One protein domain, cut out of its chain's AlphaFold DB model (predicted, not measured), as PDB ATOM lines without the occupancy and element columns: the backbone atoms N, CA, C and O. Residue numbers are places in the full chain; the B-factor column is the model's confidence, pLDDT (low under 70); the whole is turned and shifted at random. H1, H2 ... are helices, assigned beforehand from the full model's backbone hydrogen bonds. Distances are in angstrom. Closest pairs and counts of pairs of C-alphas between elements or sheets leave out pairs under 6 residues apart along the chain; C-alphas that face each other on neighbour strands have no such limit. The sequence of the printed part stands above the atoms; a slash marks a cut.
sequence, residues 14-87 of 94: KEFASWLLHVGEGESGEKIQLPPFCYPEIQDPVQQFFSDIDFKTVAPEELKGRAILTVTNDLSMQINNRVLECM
ATOM      1  N   LYS A  14     108.260 109.810 124.356       88.19
ATOM      2  CA  LYS A  14     108.774 109.136 125.565       88.19
ATOM      3  C   LYS A  14     108.271 109.753 126.872       88.19
ATOM      4  O   LYS A  14     107.990 109.020 127.820       88.19
ATOM      5  N   GLU A  15     108.143 111.077 126.926       88.69
ATOM      6  CA  GLU A  15     107.613 111.781 128.103       88.69
ATOM      7  C   GLU A  15     106.136 111.446 128.334       88.69
ATOM      8  O   GLU A  15     105.747 111.102 129.450       88.69
ATOM      9  N   PHE A  16     105.329 111.447 127.271       87.88
ATOM     10  CA  PHE A  16     103.919 111.073 127.339       87.88
ATOM     11  C   PHE A  16     103.736 109.597 127.714       87.88
ATOM     12  O   PHE A  16     102.930 109.276 128.585       87.88
ATOM     13  N   ALA A  17     104.532 108.696 127.133       89.69
ATOM     14  CA  ALA A  17     104.525 107.278 127.481       89.69
ATOM     15  C   ALA A  17     104.881 107.044 128.960       89.69
ATOM     16  O   ALA A  17     104.249 106.221 129.623       89.69
ATOM     17  N   SER A  18     105.857 107.791 129.484       87.81
ATOM     18  CA  SER A  18     106.247 107.739 130.900       87.81
ATOM     19  C   SER A  18     105.136 108.267 131.809       87.81
ATOM     20  O   SER A  18     104.856 107.675 132.850       87.81
ATOM     21  N   TRP A  19     104.455 109.340 131.397       90.06
ATOM     22  CA  TRP A  19     103.304 109.878 132.119       90.06
ATOM     23  C   TRP A  19     102.129 108.887 132.160       90.06
ATOM     24  O   TRP A  19     101.558 108.666 133.224       90.06
ATOM     25  N   LEU A  20     101.815 108.219 131.042       89.94
ATOM     26  CA  LEU A  20     100.789 107.169 131.001       89.94
ATOM     27  C   LEU A  20     101.110 106.001 131.943       89.94
ATOM     28  O   LEU A  20     100.205 105.479 132.592       89.94
ATOM     29  N   LEU A  21     102.383 105.594 132.025       89.38
ATOM     30  CA  LEU A  21     102.812 104.547 132.953       89.38
ATOM     31  C   LEU A  21     102.584 104.978 134.405       89.38
ATOM     32  O   LEU A  21     101.984 104.225 135.162       89.38
ATOM     33  N   HIS A  22     102.982 106.202 134.760       89.75
ATOM     34  CA  HIS A  22     102.746 106.754 136.095       89.75
ATOM     35  C   HIS A  22     101.251 106.789 136.450       89.75
ATOM     36  O   HIS A  22     100.876 106.361 137.536       89.75
ATOM     37  N   VAL A  23     100.386 107.215 135.521       91.00
ATOM     38  CA  VAL A  23      98.925 107.185 135.712       91.00
ATOM     39  C   VAL A  23      98.406 105.760 135.924       91.00
ATOM     40  O   VAL A  23      97.536 105.547 136.762       91.00
ATOM     41  N   GLY A  24      98.924 104.779 135.179       90.06
ATOM     42  CA  GLY A  24      98.521 103.375 135.302       90.06
ATOM     43  C   GLY A  24      99.022 102.678 136.573       90.06
ATOM     44  O   GLY A  24      98.423 101.689 136.991       90.06
ATOM     45  N   GLU A  25     100.106 103.174 137.170       91.25
ATOM     46  CA  GLU A  25     100.673 102.685 138.434       91.25
ATOM     47  C   GLU A  25     100.091 103.396 139.670       91.25
ATOM     48  O   GLU A  25     100.300 102.922 140.786       91.25
ATOM     49  N   GLY A  26      99.368 104.503 139.475       92.12
ATOM     50  CA  GLY A  26      98.767 105.292 140.549       92.12
ATOM     51  C   GLY A  26      97.629 104.581 141.288       92.12
ATOM     52  O   GLY A  26      97.001 103.640 140.790       92.12
ATOM     53  N   GLU A  27      97.338 105.060 142.496       93.00
ATOM     54  CA  GLU A  27      96.283 104.505 143.347       93.00
ATOM     55  C   GLU A  27      94.938 105.233 143.178       93.00
ATOM     56  O   GLU A  27      94.842 106.382 142.736       93.00
ATOM     57  N   SER A  28      93.843 104.567 143.558       90.88
ATOM     58  CA  SER A  28      92.518 105.191 143.518       90.88
ATOM     59  C   SER A  28      92.447 106.390 144.470       90.88
ATOM     60  O   SER A  28      92.747 106.274 145.655       90.88
ATOM     61  N   GLY A  29      92.016 107.542 143.953       89.38
ATOM     62  CA  GLY A  29      91.943 108.792 144.715       89.38
ATOM     63  C   GLY A  29      93.232 109.619 144.689       89.38
ATOM     64  O   GLY A  29      93.234 110.745 145.193       89.38
ATOM     65  N   GLU A  30      94.298 109.114 144.066       93.12
ATOM     66  CA  GLU A  30      95.496 109.897 143.797       93.12
ATOM     67  C   GLU A  30      95.187 111.039 142.818       93.12
ATOM     68  O   GLU A  30      94.436 110.896 141.848       93.12
ATOM     69  N   LYS A  31      95.751 112.219 143.089       91.44
ATOM     70  CA  LYS A  31      95.588 113.380 142.214       91.44
ATOM     71  C   LYS A  31      96.595 113.298 141.077       91.44
ATOM     72  O   LYS A  31      97.784 113.495 141.293       91.44
ATOM     73  N   ILE A  32      96.100 113.108 139.861       91.31
ATOM     74  CA  ILE A  32      96.925 113.128 138.654       91.31
ATOM     75  C   ILE A  32      97.196 114.580 138.247       91.31
ATOM     76  O   ILE A  32      96.274 115.391 138.146       91.31
ATOM     77  N   GLN A  33      98.461 114.907 137.983       89.94
ATOM     78  CA  GLN A  33      98.828 116.149 137.303       89.94
ATOM     79  C   GLN A  33      98.742 115.930 135.793       89.94
ATOM     80  O   GLN A  33      99.447 115.079 135.246       89.94
ATOM     81  N   LEU A  34      97.866 116.681 135.123       90.62
ATOM     82  CA  LEU A  34      97.741 116.627 133.670       90.62
ATOM     83  C   LEU A  34      98.861 117.446 133.002       90.62
ATOM     84  O   LEU A  34      99.147 118.557 133.463       90.62
ATOM     85  N   PRO A  35      99.464 116.949 131.908       89.31
ATOM     86  CA  PRO A  35     100.375 117.732 131.088       89.31
ATOM     87  C   PRO A  35      99.714 119.022 130.569       89.31
ATOM     88  O   PRO A  35      98.506 119.031 130.324       89.31
ATOM     89  N   PRO A  36     100.479 120.105 130.328       88.88
ATOM     90  CA  PRO A  36      99.916 121.384 129.886       88.88
ATOM     91  C   PRO A  36      99.089 121.307 128.597       88.88
ATOM     92  O   PRO A  36      98.091 122.005 128.467       88.88
ATOM     93  N   PHE A  37      99.458 120.425 127.665       84.88
ATOM     94  CA  PHE A  37      98.736 120.248 126.401       84.88
ATOM     95  C   PHE A  37      97.357 119.584 126.561       84.88
ATOM     96  O   PHE A  37      96.596 119.523 125.601       84.88
ATOM     97  N   CYS A  38      97.022 119.063 127.746       87.50
ATOM     98  CA  CYS A  38      95.701 118.494 128.018       87.50
ATOM     99  C   CYS A  38      94.640 119.555 128.333       87.50
ATOM    100  O   CYS A  38      93.453 119.230 128.354       87.50
ATOM    101  N   TYR A  39      95.039 120.799 128.613       90.69
ATOM    102  CA  TYR A  39      94.091 121.876 128.871       90.69
ATOM    103  C   TYR A  39      93.606 122.464 127.540       90.69
ATOM    104  O   TYR A  39      94.434 122.875 126.727       90.69
ATOM    105  N   PRO A  40      92.286 122.499 127.292       91.31
ATOM    106  CA  PRO A  40      91.758 123.005 126.035       91.31
ATOM    107  C   PRO A  40      91.919 124.526 125.949       91.31
ATOM    108  O   PRO A  40      91.728 125.237 126.936       91.31
ATOM    109  N   GLU A  41      92.206 125.026 124.750       93.56
ATOM    110  CA  GLU A  41      92.204 126.466 124.467       93.56
ATOM    111  C   GLU A  41      90.773 126.988 124.270       93.56
ATOM    112  O   GLU A  41      90.437 128.096 124.690       93.56
ATOM    113  N   ILE A  42      89.911 126.162 123.671       93.69
ATOM    114  CA  ILE A  42      88.501 126.437 123.417       93.69
ATOM    115  C   ILE A  42      87.653 125.519 124.300       93.69
ATOM    116  O   ILE A  42      87.783 124.298 124.272       93.69
ATOM    117  N   GLN A  43      86.743 126.110 125.077       90.69
ATOM    118  CA  GLN A  43      85.877 125.361 125.994       90.69
ATOM    119  C   GLN A  43      84.904 124.421 125.266       90.69
ATOM    120  O   GLN A  43      84.506 123.392 125.809       90.69
ATOM    121  N   ASP A  44      84.499 124.786 124.053       92.12
ATOM    122  CA  ASP A  44      83.635 123.969 123.217       92.12
ATOM    123  C   ASP A  44      84.428 122.813 122.578       92.12
ATOM    124  O   ASP A  44      85.254 123.060 121.695       92.12
ATOM    125  N   PRO A  45      84.166 121.548 122.961       91.88
ATOM    126  CA  PRO A  45      84.943 120.411 122.481       91.88
ATOM    127  C   PRO A  45      84.792 120.176 120.974       91.88
ATOM    128  O   PRO A  45      85.739 119.711 120.346       91.88
ATOM    129  N   VAL A  46      83.640 120.508 120.374       91.94
ATOM    130  CA  VAL A  46      83.431 120.334 118.925       91.94
ATOM    131  C   VAL A  46      84.261 121.358 118.160       91.94
ATOM    132  O   VAL A  46      84.943 121.003 117.203       91.94
ATOM    133  N   GLN A  47      84.277 122.614 118.613       91.44
ATOM    134  CA  GLN A  47      85.117 123.648 118.001       91.44
ATOM    135  C   GLN A  47      86.607 123.381 118.228       91.44
ATOM    136  O   GLN A  47      87.395 123.519 117.297       91.44
ATOM    137  N   GLN A  48      86.999 122.942 119.425       91.50
ATOM    138  CA  GLN A  48      88.387 122.579 119.715       91.50
ATOM    139  C   GLN A  48      88.904 121.489 118.761       91.50
ATOM    140  O   GLN A  48      90.048 121.566 118.327       91.50
ATOM    141  N   PHE A  49      88.083 120.483 118.432       90.81
ATOM    142  CA  PHE A  49      88.520 119.313 117.656       90.81
ATOM    143  C   PHE A  49      88.243 119.363 116.154       90.81
ATOM    144  O   PHE A  49      88.864 118.600 115.414       90.81
ATOM    145  N   PHE A  50      87.294 120.182 115.706       91.00
ATOM    146  CA  PHE A  50      86.845 120.200 114.311       91.00
ATOM    147  C   PHE A  50      86.855 121.603 113.689       91.00
ATOM    148  O   PHE A  50      86.289 121.790 112.617       91.00
ATOM    149  N   SER A  51      87.475 122.600 114.331       90.38
ATOM    150  CA  SER A  51      87.541 123.977 113.798       90.38
ATOM    151  C   SER A  51      88.274 124.096 112.462       90.38
ATOM    152  O   SER A  51      88.026 125.039 111.714       90.38
ATOM    153  N   ASP A  52      89.162 123.157 112.157       91.94
ATOM    154  CA  ASP A  52      89.905 123.074 110.902       91.94
ATOM    155  C   ASP A  52      89.131 122.368 109.777       91.94
ATOM    156  O   ASP A  52      89.611 122.323 108.646       91.94
ATOM    157  N   ILE A  53      87.937 121.836 110.061       91.44
ATOM    158  CA  ILE A  53      87.114 121.104 109.099       91.44
ATOM    159  C   ILE A  53      85.950 121.969 108.610       91.44
ATOM    160  O   ILE A  53      85.134 122.449 109.398       91.44
ATOM    161  N   ASP A  54      85.792 122.064 107.288       91.38
ATOM    162  CA  ASP A  54      84.518 122.472 106.694       91.38
ATOM    163  C   ASP A  54      83.617 121.247 106.504       91.38
ATOM    164  O   ASP A  54      83.738 120.498 105.531       91.38
ATOM    165  N   PHE A  55      82.675 121.058 107.430       88.56
ATOM    166  CA  PHE A  55      81.738 119.936 107.384       88.56
ATOM    167  C   PHE A  55      80.919 119.870 106.090       88.56
ATOM    168  O   PHE A  55      80.466 118.789 105.731       88.56
ATOM    169  N   LYS A  56      80.744 120.971 105.349       86.38
ATOM    170  CA  LYS A  56      79.983 120.956 104.088       86.38
ATOM    171  C   LYS A  56      80.703 120.220 102.964       86.38
ATOM    172  O   LYS A  56      80.043 119.752 102.038       86.38
ATOM    173  N   THR A  57      82.029 120.150 103.024       89.12
ATOM    174  CA  THR A  57      82.872 119.539 101.986       89.12
ATOM    175  C   THR A  57      83.744 118.407 102.516       89.12
ATOM    176  O   THR A  57      84.517 117.847 101.743       89.12
ATOM    177  N   VAL A  58      83.635 118.087 103.809       87.44
ATOM    178  CA  VAL A  58      84.488 117.108 104.485       87.44
ATOM    179  C   VAL A  58      84.400 115.729 103.832       87.44
ATOM    180  O   VAL A  58      83.312 115.195 103.596       87.44
ATOM    181  N   ALA A  59      85.556 115.125 103.574       87.06
ATOM    182  CA  ALA A  59      85.652 113.728 103.186       87.06
ATOM    183  C   ALA A  59      85.645 112.826 104.438       87.06
ATOM    184  O   ALA A  59      86.243 113.184 105.458       87.06
ATOM    185  N   PRO A  60      85.029 111.628 104.399       83.75
ATOM    186  CA  PRO A  60      85.034 110.697 105.534       83.75
ATOM    187  C   PRO A  60      86.433 110.407 106.104       83.75
ATOM    188  O   PRO A  60      86.594 110.160 107.300       83.75
ATOM    189  N   GLU A  61      87.461 110.460 105.263       89.06
ATOM    190  CA  GLU A  61      88.861 110.258 105.620       89.06
ATOM    191  C   GLU A  61      89.415 111.349 106.547       89.06
ATOM    192  O   GLU A  61      90.276 111.049 107.367       89.06
ATOM    193  N   GLU A  62      88.916 112.584 106.470       87.88
ATOM    194  CA  GLU A  62      89.359 113.706 107.318       87.88
ATOM    195  C   GLU A  62      88.810 113.604 108.749       87.88
ATOM    196  O   GLU A  62      89.398 114.120 109.706       87.88
ATOM    197  N   LEU A  63      87.694 112.888 108.901       87.50
ATOM    198  CA  LEU A  63      87.101 112.544 110.192       87.50
ATOM    199  C   LEU A  63      87.751 111.293 110.800       87.50
ATOM    200  O   LEU A  63      87.725 111.097 112.019       87.50
ATOM    201  N   LYS A  64      88.357 110.439 109.969       86.25
ATOM    202  CA  LYS A  64      89.000 109.196 110.397       86.25
ATOM    203  C   LYS A  64      90.210 109.511 111.279       86.25
ATOM    204  O   LYS A  64      91.208 110.055 110.827       86.25
ATOM    205  N   GLY A  65      90.138 109.105 112.543       86.19
ATOM    206  CA  GLY A  65      91.200 109.335 113.529       86.19
ATOM    207  C   GLY A  65      90.887 110.438 114.538       86.19
ATOM    208  O   GLY A  65      91.675 110.647 115.455       86.19
ATOM    209  N   ARG A  66      89.725 111.092 114.427       90.56
ATOM    210  CA  ARG A  66      89.219 112.019 115.442       90.56
ATOM    211  C   ARG A  66      88.166 111.321 116.297       90.56
ATOM    212  O   ARG A  66      87.253 110.690 115.772       90.56
ATOM    213  N   ALA A  67      88.295 111.426 117.616       91.69
ATOM    214  CA  ALA A  67      87.324 110.884 118.560       91.69
ATOM    215  C   ALA A  67      87.235 111.783 119.794       91.69
ATOM    216  O   ALA A  67      88.254 112.123 120.391       91.69
ATOM    217  N   ILE A  68      86.010 112.127 120.192       93.69
ATOM    218  CA  ILE A  68      85.736 112.804 121.460       93.69
ATOM    219  C   ILE A  68      85.214 111.751 122.437       93.69
ATOM    220  O   ILE A  68      84.194 111.109 122.189       93.69
ATOM    221  N   LEU A  69      85.922 111.569 123.551       94.12
ATOM    222  CA  LEU A  69      85.509 110.678 124.632       94.12
ATOM    223  C   LEU A  69      84.812 111.487 125.725       94.12
ATOM    224  O   LEU A  69      85.246 112.579 126.082       94.12
ATOM    225  N   THR A  70      83.730 110.939 126.271       96.00
ATOM    226  CA  THR A  70      82.973 111.550 127.369       96.00
ATOM    227  C   THR A  70      82.751 110.529 128.478       96.00
ATOM    228  O   THR A  70      82.865 109.324 128.265       96.00
ATOM    229  N   VAL A  71      82.454 111.020 129.681       96.12
ATOM    230  CA  VAL A  71      82.269 110.169 130.867       96.12
ATOM    231  C   VAL A  71      80.943 109.401 130.818       96.12
ATOM    232  O   VAL A  71      80.849 108.309 131.372       96.12
ATOM    233  N   THR A  72      79.912 109.952 130.169       97.88
ATOM    234  CA  THR A  72      78.566 109.363 130.126       97.88
ATOM    235  C   THR A  72      78.031 109.278 128.703       97.88
ATOM    236  O   THR A  72      78.359 110.095 127.844       97.88
ATOM    237  N   ASN A  73      77.140 108.315 128.470       97.31
ATOM    238  CA  ASN A  73      76.495 108.141 127.170       97.31
ATOM    239  C   ASN A  73      75.592 109.323 126.796       97.31
ATOM    240  O   ASN A  73      75.507 109.681 125.629       97.31
ATOM    241  N   ASP A  74      74.943 109.968 127.767       97.88
ATOM    242  CA  ASP A  74      74.099 111.132 127.474       97.88
ATOM    243  C   ASP A  74      74.928 112.294 126.914       97.88
ATOM    244  O   ASP A  74      74.496 112.979 125.986       97.88
ATOM    245  N   LEU A  75      76.143 112.495 127.441       96.75
ATOM    246  CA  LEU A  75      77.075 113.491 126.918       96.75
ATOM    247  C   LEU A  75      77.614 113.084 125.544       96.75
ATOM    248  O   LEU A  75      77.704 113.938 124.663       96.75
ATOM    249  N   SER A  76      77.929 111.801 125.329       96.38
ATOM    250  CA  SER A  76      78.375 111.337 124.010       96.38
ATOM    251  C   SER A  76      77.290 111.528 122.950       96.38
ATOM    252  O   SER A  76      77.588 112.014 121.864       96.38
ATOM    253  N   MET A  77      76.026 111.247 123.275       96.75
ATOM    254  CA  MET A  77      74.893 111.464 122.375       96.75
ATOM    255  C   MET A  77      74.691 112.944 122.043       96.75
ATOM    256  O   MET A  77      74.487 113.280 120.880       96.75
ATOM    257  N   GLN A  78      74.795 113.837 123.033       95.69
ATOM    258  CA  GLN A  78      74.708 115.283 122.798       95.69
ATOM    259  C   GLN A  78      75.811 115.777 121.856       95.69
ATOM    260  O   GLN A  78      75.529 116.523 120.920       95.69
ATOM    261  N   ILE A  79      77.054 115.334 122.066       94.88
ATOM    262  CA  ILE A  79      78.177 115.685 121.187       94.88
ATOM    263  C   ILE A  79      77.983 115.105 119.785       94.88
ATOM    264  O   ILE A  79      78.153 115.827 118.807       94.88
ATOM    265  N   ASN A  80      77.585 113.836 119.675       93.62
ATOM    266  CA  ASN A  80      77.363 113.186 118.387       93.62
ATOM    267  C   ASN A  80      76.277 113.899 117.577       93.62
ATOM    268  O   ASN A  80      76.505 114.203 116.412       93.62
ATOM    269  N   ASN A  81      75.137 114.227 118.193       93.12
ATOM    270  CA  ASN A  81      74.067 114.968 117.523       93.12
ATOM    271  C   ASN A  81      74.551 116.339 117.047       93.12
ATOM    272  O   ASN A  81      74.304 116.716 115.909       93.12
ATOM    273  N   ARG A  82      75.324 117.050 117.873       92.25
ATOM    274  CA  ARG A  82      75.880 118.354 117.503       92.25
ATOM    275  C   ARG A  82      76.851 118.281 116.322       92.25
ATOM    276  O   ARG A  82      76.858 119.171 115.482       92.25
ATOM    277  N   VAL A  83      77.673 117.233 116.249       90.25
ATOM    278  CA  VAL A  83      78.553 116.996 115.094       90.25
ATOM    279  C   VAL A  83      77.730 116.626 113.853       90.25
ATOM    280  O   VAL A  83      78.027 117.108 112.762       90.25
ATOM    281  N   LEU A  84      76.678 115.815 114.010       89.56
ATOM    282  CA  LEU A  84      75.770 115.444 112.919       89.56
ATOM    283  C   LEU A  84      75.017 116.652 112.346       89.56
ATOM    284  O   LEU A  84      74.903 116.749 111.129       89.56
ATOM    285  N   GLU A  85      74.581 117.601 113.179       89.19
ATOM    286  CA  GLU A  85      73.940 118.860 112.750       89.19
ATOM    287  C   GLU A  85      74.830 119.705 111.820       89.19
ATOM    288  O   GLU A  85      74.324 120.505 111.032       89.19
ATOM    289  N   CYS A  86      76.155 119.545 111.897       86.56
ATOM    290  CA  CYS A  86      77.089 120.220 111.000       86.56
ATOM    291  C   CYS A  86      77.233 119.518 109.642       86.56
ATOM    292  O   CYS A  86      77.649 120.161 108.676       86.56
ATOM    293  N   MET A  87      76.913 118.223 109.549       86.31
ATOM    294  CA  MET A  87      77.097 117.438 108.330       86.31
ATOM    295  C   MET A  87      75.992 117.712 107.296       86.31
ATOM    296  O   MET A  87      74.818 117.839 107.647       86.31
TER     297      MET A  87
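Overview. This is residues 14 to 87 of the 94 residues of the protein "ATP-dependent DNA helicase" of Araneus ventricosus (UniProt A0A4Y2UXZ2). H1 stands off at one end of the long axis, and residues 26 to 44 lead from it to a loose group of H2, H3 and H4 at the other end. Residues 24 to 30 stick out. The printed part has 74 residues with four named helices, H1 to H4, and no named strand: all helix, though under half are in named elements. It is loose, radius of gyration of the C-alphas 15.8 A, spanning 44 by 29 by 21 A.

Arrangement. Start at H1, residues 14 to 25, which touches no helix. Look next at H2, residues 45 to 50, and H4, residues 73 to 86: they only just touch, with 3 pairs of C-alphas within 8 A, the closest Val 46 and Val 83 at 7.0 A. H4 does so with residues 79 to 83 alone. They run the same way at a steep tilt of 42 degrees. H3, residues 60 to 63, is apart from H1, H2 and H4. Each O i to N i+4 pair is within hydrogen-bond range in H1 and H2, and 9 of 10 in H4; H3 is too short.

Along the chain. Find C-alpha 14 at (108.774, 109.136, 125.565); H1 runs 16.5 A. H4 runs 20.2 A to C-alpha 86 at (77.089, 120.220, 111.000).

Size, cuts and confidence. The farthest C-alphas, Glu 27 and Thr 57, are 46.0 A apart. The printed part has no cut; the link H1 to H2 is long. No printed residue is under 70 in pLDDT.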